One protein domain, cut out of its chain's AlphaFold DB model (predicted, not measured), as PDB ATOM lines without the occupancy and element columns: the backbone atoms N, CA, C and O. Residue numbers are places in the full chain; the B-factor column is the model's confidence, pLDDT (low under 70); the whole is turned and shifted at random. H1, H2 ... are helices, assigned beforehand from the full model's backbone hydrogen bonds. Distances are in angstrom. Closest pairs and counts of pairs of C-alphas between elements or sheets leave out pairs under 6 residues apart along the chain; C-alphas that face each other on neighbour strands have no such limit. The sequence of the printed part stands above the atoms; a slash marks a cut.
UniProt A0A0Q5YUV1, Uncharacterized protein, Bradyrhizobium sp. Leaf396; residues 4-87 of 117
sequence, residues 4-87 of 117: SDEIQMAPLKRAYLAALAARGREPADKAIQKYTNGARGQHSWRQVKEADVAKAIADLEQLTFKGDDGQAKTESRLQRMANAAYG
ATOM      1  N   SER A   4     480.937  33.961 672.256       48.94
ATOM      2  CA  SER A   4     480.029  34.207 671.130       48.94
ATOM      3  C   SER A   4     478.555  34.000 671.493       48.94
ATOM      4  O   SER A   4     477.709  34.780 671.048       48.94
ATOM      5  N   ASP A   5     478.261  33.008 672.347       51.19
ATOM      6  CA  ASP A   5     476.900  32.734 672.820       51.19
ATOM      7  C   ASP A   5     476.360  33.922 673.618       51.19
ATOM      8  O   ASP A   5     475.212  34.314 673.450       51.19
ATOM      9  N   GLU A   6     477.179  34.550 674.461       53.75
ATOM     10  CA  GLU A   6     476.737  35.649 675.325       53.75
ATOM     11  C   GLU A   6     476.422  36.927 674.541       53.75
ATOM     12  O   GLU A   6     475.414  37.592 674.805       53.75
ATOM     13  N   ILE A   7     477.252  37.251 673.545       55.91
ATOM     14  CA  ILE A   7     477.126  38.498 672.784       55.91
ATOM     15  C   ILE A   7     475.952  38.429 671.806       55.91
ATOM     16  O   ILE A   7     475.219  39.407 671.691       55.91
ATOM     17  N   GLN A   8     475.729  37.297 671.128       53.53
ATOM     18  CA  GLN A   8     474.617  37.154 670.176       53.53
ATOM     19  C   GLN A   8     473.276  36.855 670.860       53.53
ATOM     20  O   GLN A   8     472.222  37.298 670.392       53.53
ATOM     21  N   MET A   9     473.289  36.170 672.009       61.19
ATOM     22  CA  MET A   9     472.070  35.926 672.786       61.19
ATOM     23  C   MET A   9     471.558  37.187 673.486       61.19
ATOM     24  O   MET A   9     470.359  37.276 673.756       61.19
ATOM     25  N   ALA A  10     472.410  38.177 673.769       72.50
ATOM     26  CA  ALA A  10     471.980  39.434 674.382       72.50
ATOM     27  C   ALA A  10     470.968  40.222 673.507       72.50
ATOM     28  O   ALA A  10     469.906  40.578 674.034       72.50
ATOM     29  N   PRO A  11     471.203  40.443 672.195       83.25
ATOM     30  CA  PRO A  11     470.225  41.025 671.272       83.25
ATOM     31  C   PRO A  11     468.925  40.225 671.156       83.25
ATOM     32  O   PRO A  11     467.847  40.797 671.310       83.25
ATOM     33  N   LEU A  12     469.001  38.904 670.958       87.00
ATOM     34  CA  LEU A  12     467.809  38.063 670.801       87.00
ATOM     35  C   LEU A  12     466.947  38.049 672.067       87.00
ATOM     36  O   LEU A  12     465.733  38.246 672.009       87.00
ATOM     37  N   LYS A  13     467.578  37.886 673.232       87.62
ATOM     38  CA  LYS A  13     466.905  37.971 674.530       87.62
ATOM     39  C   LYS A  13     466.247  39.337 674.717       87.62
ATOM     40  O   LYS A  13     465.123  39.404 675.209       87.62
ATOM     41  N   ARG A  14     466.920  40.425 674.328       86.19
ATOM     42  CA  ARG A  14     466.374  41.786 674.415       86.19
ATOM     43  C   ARG A  14     465.139  41.954 673.532       86.19
ATOM     44  O   ARG A  14     464.133  42.461 674.026       86.19
ATOM     45  N   ALA A  15     465.197  41.495 672.284       88.06
ATOM     46  CA  ALA A  15     464.069  41.537 671.355       88.06
ATOM     47  C   ALA A  15     462.882  40.711 671.876       88.06
ATOM     48  O   ALA A  15     461.748  41.186 671.887       88.06
ATOM     49  N   TYR A  16     463.142  39.515 672.415       88.62
ATOM     50  CA  TYR A  16     462.102  38.661 672.991       88.62
ATOM     51  C   TYR A  16     461.424  39.297 674.209       88.62
ATOM     52  O   TYR A  16     460.199  39.313 674.298       88.62
ATOM     53  N   LEU A  17     462.200  39.868 675.134       85.94
ATOM     54  CA  LEU A  17     461.646  40.564 676.298       85.94
ATOM     55  C   LEU A  17     460.853  41.815 675.901       85.94
ATOM     56  O   LEU A  17     459.831  42.110 676.522       85.94
ATOM     57  N   ALA A  18     461.290  42.539 674.867       84.50
ATOM     58  CA  ALA A  18     460.555  43.681 674.331       84.50
ATOM     59  C   ALA A  18     459.205  43.252 673.734       84.50
ATOM     60  O   ALA A  18     458.172  43.820 674.097       84.50
ATOM     61  N   ALA A  19     459.195  42.196 672.918       85.94
ATOM     62  CA  ALA A  19     457.977  41.627 672.353       85.94
ATOM     63  C   ALA A  19     457.028  41.106 673.444       85.94
ATOM     64  O   ALA A  19     455.824  41.361 673.392       85.94
ATOM     65  N   LEU A  20     457.567  40.446 674.474       85.75
ATOM     66  CA  LEU A  20     456.798  39.956 675.619       85.75
ATOM     67  C   LEU A  20     456.145  41.106 676.396       85.75
ATOM     68  O   LEU A  20     454.981  41.003 676.776       85.75
ATOM     69  N   ALA A  21     456.849  42.224 676.588       82.88
ATOM     70  CA  ALA A  21     456.292  43.411 677.235       82.88
ATOM     71  C   ALA A  21     455.221  44.112 676.376       82.88
ATOM     72  O   ALA A  21     454.228  44.614 676.909       82.88
ATOM     73  N   ALA A  22     455.399  44.146 675.054       81.19
ATOM     74  CA  ALA A  22     454.481  44.822 674.141       81.19
ATOM     75  C   ALA A  22     453.204  44.008 673.880       81.19
ATOM     76  O   ALA A  22     452.093  44.523 674.009       81.19
ATOM     77  N   ARG A  23     453.334  42.720 673.556       81.31
ATOM     78  CA  ARG A  23     452.231  41.875 673.064       81.31
ATOM     79  C   ARG A  23     451.833  40.745 674.006       81.31
ATOM     80  O   ARG A  23     450.781  40.149 673.814       81.31
ATOM     81  N   GLY A  24     452.616  40.489 675.049       82.69
ATOM     82  CA  GLY A  24     452.393  39.377 675.963       82.69
ATOM     83  C   GLY A  24     453.109  38.103 675.521       82.69
ATOM     84  O   GLY A  24     453.823  38.062 674.519       82.69
ATOM     85  N   ARG A  25     452.934  37.047 676.317       84.25
ATOM     86  CA  ARG A  25     453.700  35.804 676.188       84.25
ATOM     87  C   ARG A  25     453.350  35.006 674.935       84.25
ATOM     88  O   ARG A  25     454.250  34.573 674.229       84.25
ATOM     89  N   GLU A  26     452.063  34.827 674.653       85.62
ATOM     90  CA  GLU A  26     451.605  33.971 673.553       85.62
ATOM     91  C   GLU A  26     452.090  34.457 672.170       85.62
ATOM     92  O   GLU A  26     452.656  33.645 671.433       85.62
ATOM     93  N   PRO A  27     451.994  35.758 671.815       86.69
ATOM     94  CA  PRO A  27     452.485  36.232 670.520       86.69
ATOM     95  C   PRO A  27     454.011  36.158 670.405       86.69
ATOM     96  O   PRO A  27     454.529  35.774 669.356       86.69
ATOM     97  N   ALA A  28     454.734  36.486 671.483       87.19
ATOM     98  CA  ALA A  28     456.193  36.426 671.515       87.19
ATOM     99  C   ALA A  28     456.710  34.979 671.391       87.19
ATOM    100  O   ALA A  28     457.629  34.713 670.615       87.19
ATOM    101  N   ASP A  29     456.082  34.028 672.089       88.12
ATOM    102  CA  ASP A  29     456.413  32.603 671.990       88.12
ATOM    103  C   ASP A  29     456.115  32.059 670.590       88.12
ATOM    104  O   ASP A  29     456.926  31.321 670.032       88.12
ATOM    105  N   LYS A  30     454.993  32.456 669.979       88.50
ATOM    106  CA  LYS A  30     454.641  32.053 668.610       88.50
ATOM    107  C   LYS A  30     455.628  32.596 667.572       88.50
ATOM    108  O   LYS A  30     455.927  31.899 666.604       88.50
ATOM    109  N   ALA A  31     456.148  33.809 667.769       88.12
ATOM    110  CA  ALA A  31     457.162  34.389 666.889       88.12
ATOM    111  C   ALA A  31     458.474  33.589 666.927       88.12
ATOM    112  O   ALA A  31     459.042  33.295 665.878       88.12
ATOM    113  N   ILE A  32     458.909  33.164 668.115       90.12
ATOM    114  CA  ILE A  32     460.141  32.379 668.282       90.12
ATOM    115  C   ILE A  32     459.978  30.917 667.873       90.12
ATOM    116  O   ILE A  32     460.915  30.344 667.321       90.12
ATOM    117  N   GLN A  33     458.803  30.317 668.075       89.50
ATOM    118  CA  GLN A  33     458.538  28.910 667.738       89.50
ATOM    119  C   GLN A  33     458.866  28.550 666.283       89.50
ATOM    120  O   GLN A  33     459.267  27.415 666.018       89.50
ATOM    121  N   LYS A  34     458.747  29.509 665.356       88.50
ATOM    122  CA  LYS A  34     459.123  29.344 663.942       88.50
ATOM    123  C   LYS A  34     460.598  28.969 663.753       88.50
ATOM    124  O   LYS A  34     460.930  28.291 662.789       88.50
ATOM    125  N   TYR A  35     461.459  29.408 664.669       89.31
ATOM    126  CA  TYR A  35     462.917  29.287 664.590       89.31
ATOM    127  C   TYR A  35     463.490  28.252 665.568       89.31
ATOM    128  O   TYR A  35     464.686  27.975 665.551       89.31
ATOM    129  N   THR A  36     462.646  27.671 666.425       87.19
ATOM    130  CA  THR A  36     463.042  26.715 667.473       87.19
ATOM    131  C   THR A  36     462.432  25.328 667.274       87.19
ATOM    132  O   THR A  36     462.350  24.549 668.220       87.19
ATOM    133  N   ASN A  37     461.956  25.009 666.063       83.19
ATOM    134  CA  ASN A  37     461.236  23.764 665.762       83.19
ATOM    135  C   ASN A  37     460.043  23.511 666.709       83.19
ATOM    136  O   ASN A  37     459.778  22.378 667.107       83.19
ATOM    137  N   GLY A  38     459.326  24.570 667.097       77.00
ATOM    138  CA  GLY A  38     458.151  24.462 667.964       77.00
ATOM    139  C   GLY A  38     458.450  24.374 669.463       77.00
ATOM    140  O   GLY A  38     457.530  24.111 670.240       77.00
ATOM    141  N   ALA A  39     459.689  24.623 669.898       79.06
ATOM    142  CA  ALA A  39     460.019  24.652 671.319       79.06
ATOM    143  C   ALA A  39     459.203  25.707 672.078       79.06
ATOM    144  O   ALA A  39     459.070  26.858 671.651       79.06
ATOM    145  N   ARG A  40     458.684  25.317 673.244       74.94
ATOM    146  CA  ARG A  40     457.848  26.160 674.108       74.94
ATOM    147  C   ARG A  40     458.548  26.441 675.431       74.94
ATOM    148  O   ARG A  40     459.333  25.630 675.909       74.94
ATOM    149  N   GLY A  41     458.222  27.576 676.045       76.81
ATOM    150  CA  GLY A  41     458.687  27.921 677.386       76.81
ATOM    151  C   GLY A  41     459.523  29.196 677.448       76.81
ATOM    152  O   GLY A  41     459.867  29.803 676.441       76.81
ATOM    153  N   GLN A  42     459.851  29.593 678.678       69.56
ATOM    154  CA  GLN A  42     460.419  30.903 679.038       69.56
ATOM    155  C   GLN A  42     461.845  31.151 678.495       69.56
ATOM    156  O   GLN A  42     462.345  32.278 678.509       69.56
ATOM    157  N   HIS A  43     462.492  30.093 677.999       80.56
ATOM    158  CA  HIS A  43     463.842  30.109 677.434       80.56
ATOM    159  C   HIS A  43     463.908  29.502 676.027       80.56
ATOM    160  O   HIS A  43     464.990  29.144 675.572       80.56
ATOM    161  N   SER A  44     462.766  29.390 675.336       82.75
ATOM    162  CA  SER A  44     462.681  28.857 673.967       82.75
ATOM    163  C   SER A  44     463.630  29.577 673.005       82.75
ATOM    164  O   SER A  44     464.276  28.930 672.191       82.75
ATOM    165  N   TRP A  45     463.821  30.887 673.182       83.44
ATOM    166  CA  TRP A  45     464.759  31.716 672.420       83.44
ATOM    167  C   TRP A  45     466.211  31.208 672.413       83.44
ATOM    168  O   TRP A  45     466.935  31.496 671.471       83.44
ATOM    169  N   ARG A  46     466.640  30.416 673.407       85.06
ATOM    170  CA  ARG A  46     467.984  29.804 673.430       85.06
ATOM    171  C   ARG A  46     468.168  28.693 672.400       85.06
ATOM    172  O   ARG A  46     469.292  28.304 672.125       85.06
ATOM    173  N   GLN A  47     467.073  28.147 671.879       85.94
ATOM    174  CA  GLN A  47     467.098  27.064 670.896       85.94
ATOM    175  C   GLN A  47     467.095  27.583 669.451       85.94
ATOM    176  O   GLN A  47     467.045  26.788 668.515       85.94
ATOM    177  N   VAL A  48     467.122  28.907 669.261       85.88
ATOM    178  CA  VAL A  48     467.241  29.525 667.940       85.88
ATOM    179  C   VAL A  48     468.660  29.298 667.431       85.88
ATOM    180  O   VAL A  48     469.630  29.626 668.112       85.88
ATOM    181  N   LYS A  49     468.783  28.733 666.229       84.81
ATOM    182  CA  LYS A  49     470.078  28.527 665.570       84.81
ATOM    183  C   LYS A  49     470.691  29.871 665.190       84.81
ATOM    184  O   LYS A  49     469.966  30.755 664.745       84.81
ATOM    185  N   GLU A  50     472.017  29.995 665.265       82.56
ATOM    186  CA  GLU A  50     472.744  31.237 664.932       82.56
ATOM    187  C   GLU A  50     472.339  31.828 663.570       82.56
ATOM    188  O   GLU A  50     472.091  33.028 663.459       82.56
ATOM    189  N   ALA A  51     472.163  30.977 662.551       84.25
ATOM    190  CA  ALA A  51     471.747  31.385 661.205       84.25
ATOM    191  C   ALA A  51     470.370  32.082 661.151       84.25
ATOM    192  O   ALA A  51     470.099  32.859 660.234       84.25
ATOM    193  N   ASP A  52     469.509  31.819 662.133       86.81
ATOM    194  CA  ASP A  52     468.143  32.332 662.209       86.81
ATOM    195  C   ASP A  52     467.986  33.474 663.225       86.81
ATOM    196  O   ASP A  52     466.947  34.136 663.240       86.81
ATOM    197  N   VAL A  53     469.014  33.767 664.033       86.44
ATOM    198  CA  VAL A  53     468.968  34.790 665.096       86.44
ATOM    199  C   VAL A  53     468.572  36.158 664.546       86.44
ATOM    200  O   VAL A  53     467.671  36.795 665.087       86.44
ATOM    201  N   ALA A  54     469.191  36.603 663.451       86.25
ATOM    202  CA  ALA A  54     468.894  37.909 662.858       86.25
ATOM    203  C   ALA A  54     467.437  38.013 662.372       86.25
ATOM    204  O   ALA A  54     466.782  39.037 662.575       86.25
ATOM    205  N   LYS A  55     466.900  36.936 661.782       87.31
ATOM    206  CA  LYS A  55     465.499  36.877 661.335       87.31
ATOM    207  C   LYS A  55     464.539  36.856 662.520       87.31
ATOM    208  O   LYS A  55     463.549  37.577 662.506       87.31
ATOM    209  N   ALA A  56     464.859  36.083 663.556       88.25
ATOM    210  CA  ALA A  56     464.067  36.022 664.777       88.25
ATOM    211  C   ALA A  56     464.006  37.384 665.485       88.25
ATOM    212  O   ALA A  56     462.935  37.788 665.934       88.25
ATOM    213  N   ILE A  57     465.123  38.119 665.544       89.06
ATOM    214  CA  ILE A  57     465.162  39.489 666.075       89.06
ATOM    215  C   ILE A  57     464.242  40.401 665.261       89.06
ATOM    216  O   ILE A  57     463.398  41.070 665.850       89.06
ATOM    217  N   ALA A  58     464.349  40.383 663.931       87.06
ATOM    218  CA  ALA A  58     463.523  41.225 663.067       87.06
ATOM    219  C   ALA A  58     462.018  40.935 663.221       87.06
ATOM    220  O   ALA A  58     461.225  41.870 663.338       87.06
ATOM    221  N   ASP A  59     461.615  39.662 663.290       87.19
ATOM    222  CA  ASP A  59     460.219  39.261 663.523       87.19
ATOM    223  C   ASP A  59     459.711  39.744 664.898       87.19
ATOM    224  O   ASP A  59     458.579  40.219 665.019       87.19
ATOM    225  N   LEU A  60     460.544  39.662 665.943       88.56
ATOM    226  CA  LEU A  60     460.212  40.119 667.298       88.56
ATOM    227  C   LEU A  60     460.118  41.641 667.399       88.56
ATOM    228  O   LEU A  60     459.214  42.168 668.054       88.56
ATOM    229  N   GLU A  61     461.023  42.361 666.748       86.94
ATOM    230  CA  GLU A  61     460.966  43.817 666.655       86.94
ATOM    231  C   GLU A  61     459.726  44.244 665.879       86.94
ATOM    232  O   GLU A  61     458.946  45.065 666.359       86.94
ATOM    233  N   GLN A  62     459.453  43.612 664.739       84.19
ATOM    234  CA  GLN A  62     458.254  43.891 663.967       84.19
ATOM    235  C   GLN A  62     456.984  43.619 664.781       84.19
ATOM    236  O   GLN A  62     456.058  44.418 664.723       84.19
ATOM    237  N   LEU A  63     456.940  42.556 665.586       83.62
ATOM    238  CA  LEU A  63     455.830  42.273 666.500       83.62
ATOM    239  C   LEU A  63     455.683  43.336 667.607       83.62
ATOM    240  O   LEU A  63     454.569  43.646 668.037       83.62
ATOM    241  N   THR A  64     456.804  43.893 668.063       79.19
ATOM    242  CA  THR A  64     456.848  44.960 669.072       79.19
ATOM    243  C   THR A  64     456.311  46.279 668.507       79.19
ATOM    244  O   THR A  64     455.578  46.980 669.203       79.19
ATOM    245  N   PHE A  65     456.638  46.601 667.250       72.50
ATOM    246  CA  PHE A  65     456.310  47.886 666.620       72.50
ATOM    247  C   PHE A  65     455.052  47.871 665.740       72.50
ATOM    248  O   PHE A  65     454.434  48.920 665.562       72.50
ATOM    249  N   LYS A  66     454.631  46.728 665.183       61.97
ATOM    250  CA  LYS A  66     453.405  46.646 664.375       61.97
ATOM    251  C   LYS A  66     452.179  46.512 665.264       61.97
ATOM    252  O   LYS A  66     451.995  45.496 665.933       61.97
ATOM    253  N   GLY A  67     451.319  47.524 665.180       54.00
ATOM    254  CA  GLY A  67     449.932  47.578 665.640       54.00
ATOM    255  C   GLY A  67     449.728  48.517 666.832       54.00
ATOM    256  O   GLY A  67     450.616  48.662 667.671       54.00
ATOM    257  N   ASP A  68     448.542  49.114 666.892       53.12
ATOM    258  CA  ASP A  68     448.190  50.270 667.733       53.12
ATOM    259  C   ASP A  68     448.508  50.092 669.231       53.12
ATOM    260  O   ASP A  68     448.931  51.033 669.902       53.12
ATOM    261  N   ASP A  69     448.446  48.861 669.753       51.34
ATOM    262  CA  ASP A  69     448.813  48.567 671.149       51.34
ATOM    263  C   ASP A  69     450.310  48.739 671.453       51.34
ATOM    264  O   ASP A  69     450.690  49.023 672.591       51.34
ATOM    265  N   GLY A  70     451.176  48.531 670.454       49.12
ATOM    266  CA  GLY A  70     452.620  48.727 670.572       49.12
ATOM    267  C   GLY A  70     452.949  50.204 670.760       49.12
ATOM    268  O   GLY A  70     453.721  50.548 671.654       49.12
ATOM    269  N   GLN A  71     452.289  51.083 670.001       53.06
ATOM    270  CA  GLN A  71     452.375  52.532 670.184       53.06
ATOM    271  C   GLN A  71     451.793  52.964 671.531       53.06
ATOM    272  O   GLN A  71     452.509  53.599 672.299       53.06
ATOM    273  N   ALA A  72     450.577  52.534 671.886       54.78
ATOM    274  CA  ALA A  72     449.931  52.918 673.146       54.78
ATOM    275  C   ALA A  72     450.723  52.479 674.396       54.78
ATOM    276  O   ALA A  72     450.837  53.215 675.384       54.78
ATOM    277  N   LYS A  73     451.340  51.288 674.370       57.31
ATOM    278  CA  LYS A  73     452.214  50.823 675.460       57.31
ATOM    279  C   LYS A  73     453.581  51.495 675.451       57.31
ATOM    280  O   LYS A  73     454.151  51.689 676.528       57.31
ATOM    281  N   THR A  74     454.102  51.861 674.280       58.91
ATOM    282  CA  THR A  74     455.351  52.627 674.158       58.91
ATOM    283  C   THR A  74     455.159  54.044 674.671       58.91
ATOM    284  O   THR A  74     455.972  54.501 675.465       58.91
ATOM    285  N   GLU A  75     454.046  54.691 674.346       61.41
ATOM    286  CA  GLU A  75     453.655  55.993 674.876       61.41
ATOM    287  C   GLU A  75     453.447  55.929 676.391       61.41
ATOM    288  O   GLU A  75     454.068  56.681 677.131       61.41
ATOM    289  N   SER A  76     452.724  54.925 676.896       60.12
ATOM    290  CA  SER A  76     452.584  54.700 678.345       60.12
ATOM    291  C   SER A  76     453.918  54.420 679.053       60.12
ATOM    292  O   SER A  76     454.078  54.673 680.251       60.12
ATOM    293  N   ARG A  77     454.897  53.840 678.351       61.91
ATOM    294  CA  ARG A  77     456.246  53.590 678.874       61.91
ATOM    295  C   ARG A  77     457.096  54.858 678.835       61.91
ATOM    296  O   ARG A  77     457.756  55.138 679.832       61.91
ATOM    297  N   LEU A  78     457.042  55.626 677.750       68.94
ATOM    298  CA  LEU A  78     457.672  56.939 677.624       68.94
ATOM    299  C   LEU A  78     457.115  57.901 678.671       68.94
ATOM    300  O   LEU A  78     457.896  58.538 679.362       68.94
ATOM    301  N   GLN A  79     455.802  57.907 678.898       68.50
ATOM    302  CA  GLN A  79     455.160  58.694 679.944       68.50
ATOM    303  C   GLN A  79     455.637  58.272 681.335       68.50
ATOM    304  O   GLN A  79     455.901  59.116 682.180       68.50
ATOM    305  N   ARG A  80     455.799  56.967 681.598       68.12
ATOM    306  CA  ARG A  80     456.375  56.488 682.868       68.12
ATOM    307  C   ARG A  80     457.833  56.900 683.042       68.12
ATOM    308  O   ARG A  80     458.208  57.275 684.146       68.12
ATOM    309  N   MET A  81     458.636  56.844 681.983       64.00
ATOM    310  CA  MET A  81     460.028  57.297 682.011       64.00
ATOM    311  C   MET A  81     460.120  58.811 682.194       64.00
ATOM    312  O   MET A  81     460.901  59.262 683.022       64.00
ATOM    313  N   ALA A  82     459.278  59.583 681.507       63.75
ATOM    314  CA  ALA A  82     459.155  61.022 681.698       63.75
ATOM    315  C   ALA A  82     458.724  61.344 683.136       63.75
ATOM    316  O   ALA A  82     459.374  62.134 683.803       63.75
ATOM    317  N   ASN A  83     457.716  60.658 683.674       66.69
ATOM    318  CA  ASN A  83     457.284  60.838 685.062       66.69
ATOM    319  C   ASN A  83     458.362  60.429 686.083       66.69
ATOM    320  O   ASN A  83     458.390  60.969 687.183       66.69
ATOM    321  N   ALA A  84     459.231  59.468 685.756       64.62
ATOM    322  CA  ALA A  84     460.345  59.064 686.615       64.62
ATOM    323  C   ALA A  84     461.533  60.037 686.534       64.62
ATOM    324  O   ALA A  84     462.192  60.271 687.539       64.62
ATOM    325  N   ALA A  85     461.793  60.608 685.355       59.94
ATOM    326  CA  ALA A  85     462.862  61.579 685.133       59.94
ATOM    327  C   ALA A  85     462.487  62.993 685.610       59.94
ATOM    328  O   ALA A  85     463.350  63.727 686.080       59.94
ATOM    329  N   TYR A  86     461.209  63.360 685.499       61.16
ATOM    330  CA  TYR A  86     460.713  64.723 685.719       61.16
ATOM    331  C   TYR A  86     459.688  64.839 686.866       61.16
ATOM    332  O   TYR A  86     459.272  65.947 687.189       61.16
ATOM    333  N   GLY A  87     459.305  63.730 687.515       57.62
ATOM    334  CA  GLY A  87     458.322  63.703 688.608       57.62
ATOM    335  C   GLY A  87     456.859  63.751 688.137       57.62
ATOM    336  O   GLY A  87     456.548  64.215 687.039       57.62
TER     337      GLY A  87
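This is residues 4 to 87 of the 117 residues of an uncharacterized protein of Bradyrhizobium sp. Leaf396 (UniProt A0A0Q5YUV1). H1 and H4 lie side by side, with H2 packed on both and short H3 on H1 and H2; from one end of this body H5 turns away, residues 75 to 87 sticking out as an arm. The 84 printed residues, all helix in class, hold five named helices, H1 to H5 along the chain. The whole is only just compact, close to loose, with radius of gyration 14.0 A for the C-alphas, spanning 44 by 27 by 19 A.

H1, residues 4 to 23, is the hub. Through residues 16 to 20 alone it touches H2, residues 25 to 33, a helical hairpin; closest C-alphas, Leu 20 and Ala 28, 5.4 A. H3, residues 44 to 47, touches H1's residues 9 to 16 alone; closest C-alphas, Lys 13 and Trp 45, 6.9 A. H4, residues 50 to 65, touches H1 at a shallow tilt of 25 degrees, the same way; closest C-alphas, Ala 19 and Thr 64, 4.8 A. H5, residues 68 to 86, touches H1 about perpendicular, 77 degrees, with residues 69 to 74 alone; closest C-alphas, Ala 22 and Gly 70, 5.6 A. Every O i to N i+4 pair is within hydrogen-bond range in H2 and H5, 14 of 16 in H1, 10 of 12 in H4.

H1, 28.9 A long, begins at C-alpha 4, (480.029, 34.207, 671.130); H5, 26.3 A, ends at C-alpha 86, (460.713, 64.723, 685.719).

The printed part has no cut and no long link; pLDDT is under 70 at residues 4 to 9, 42 and 66 to 87.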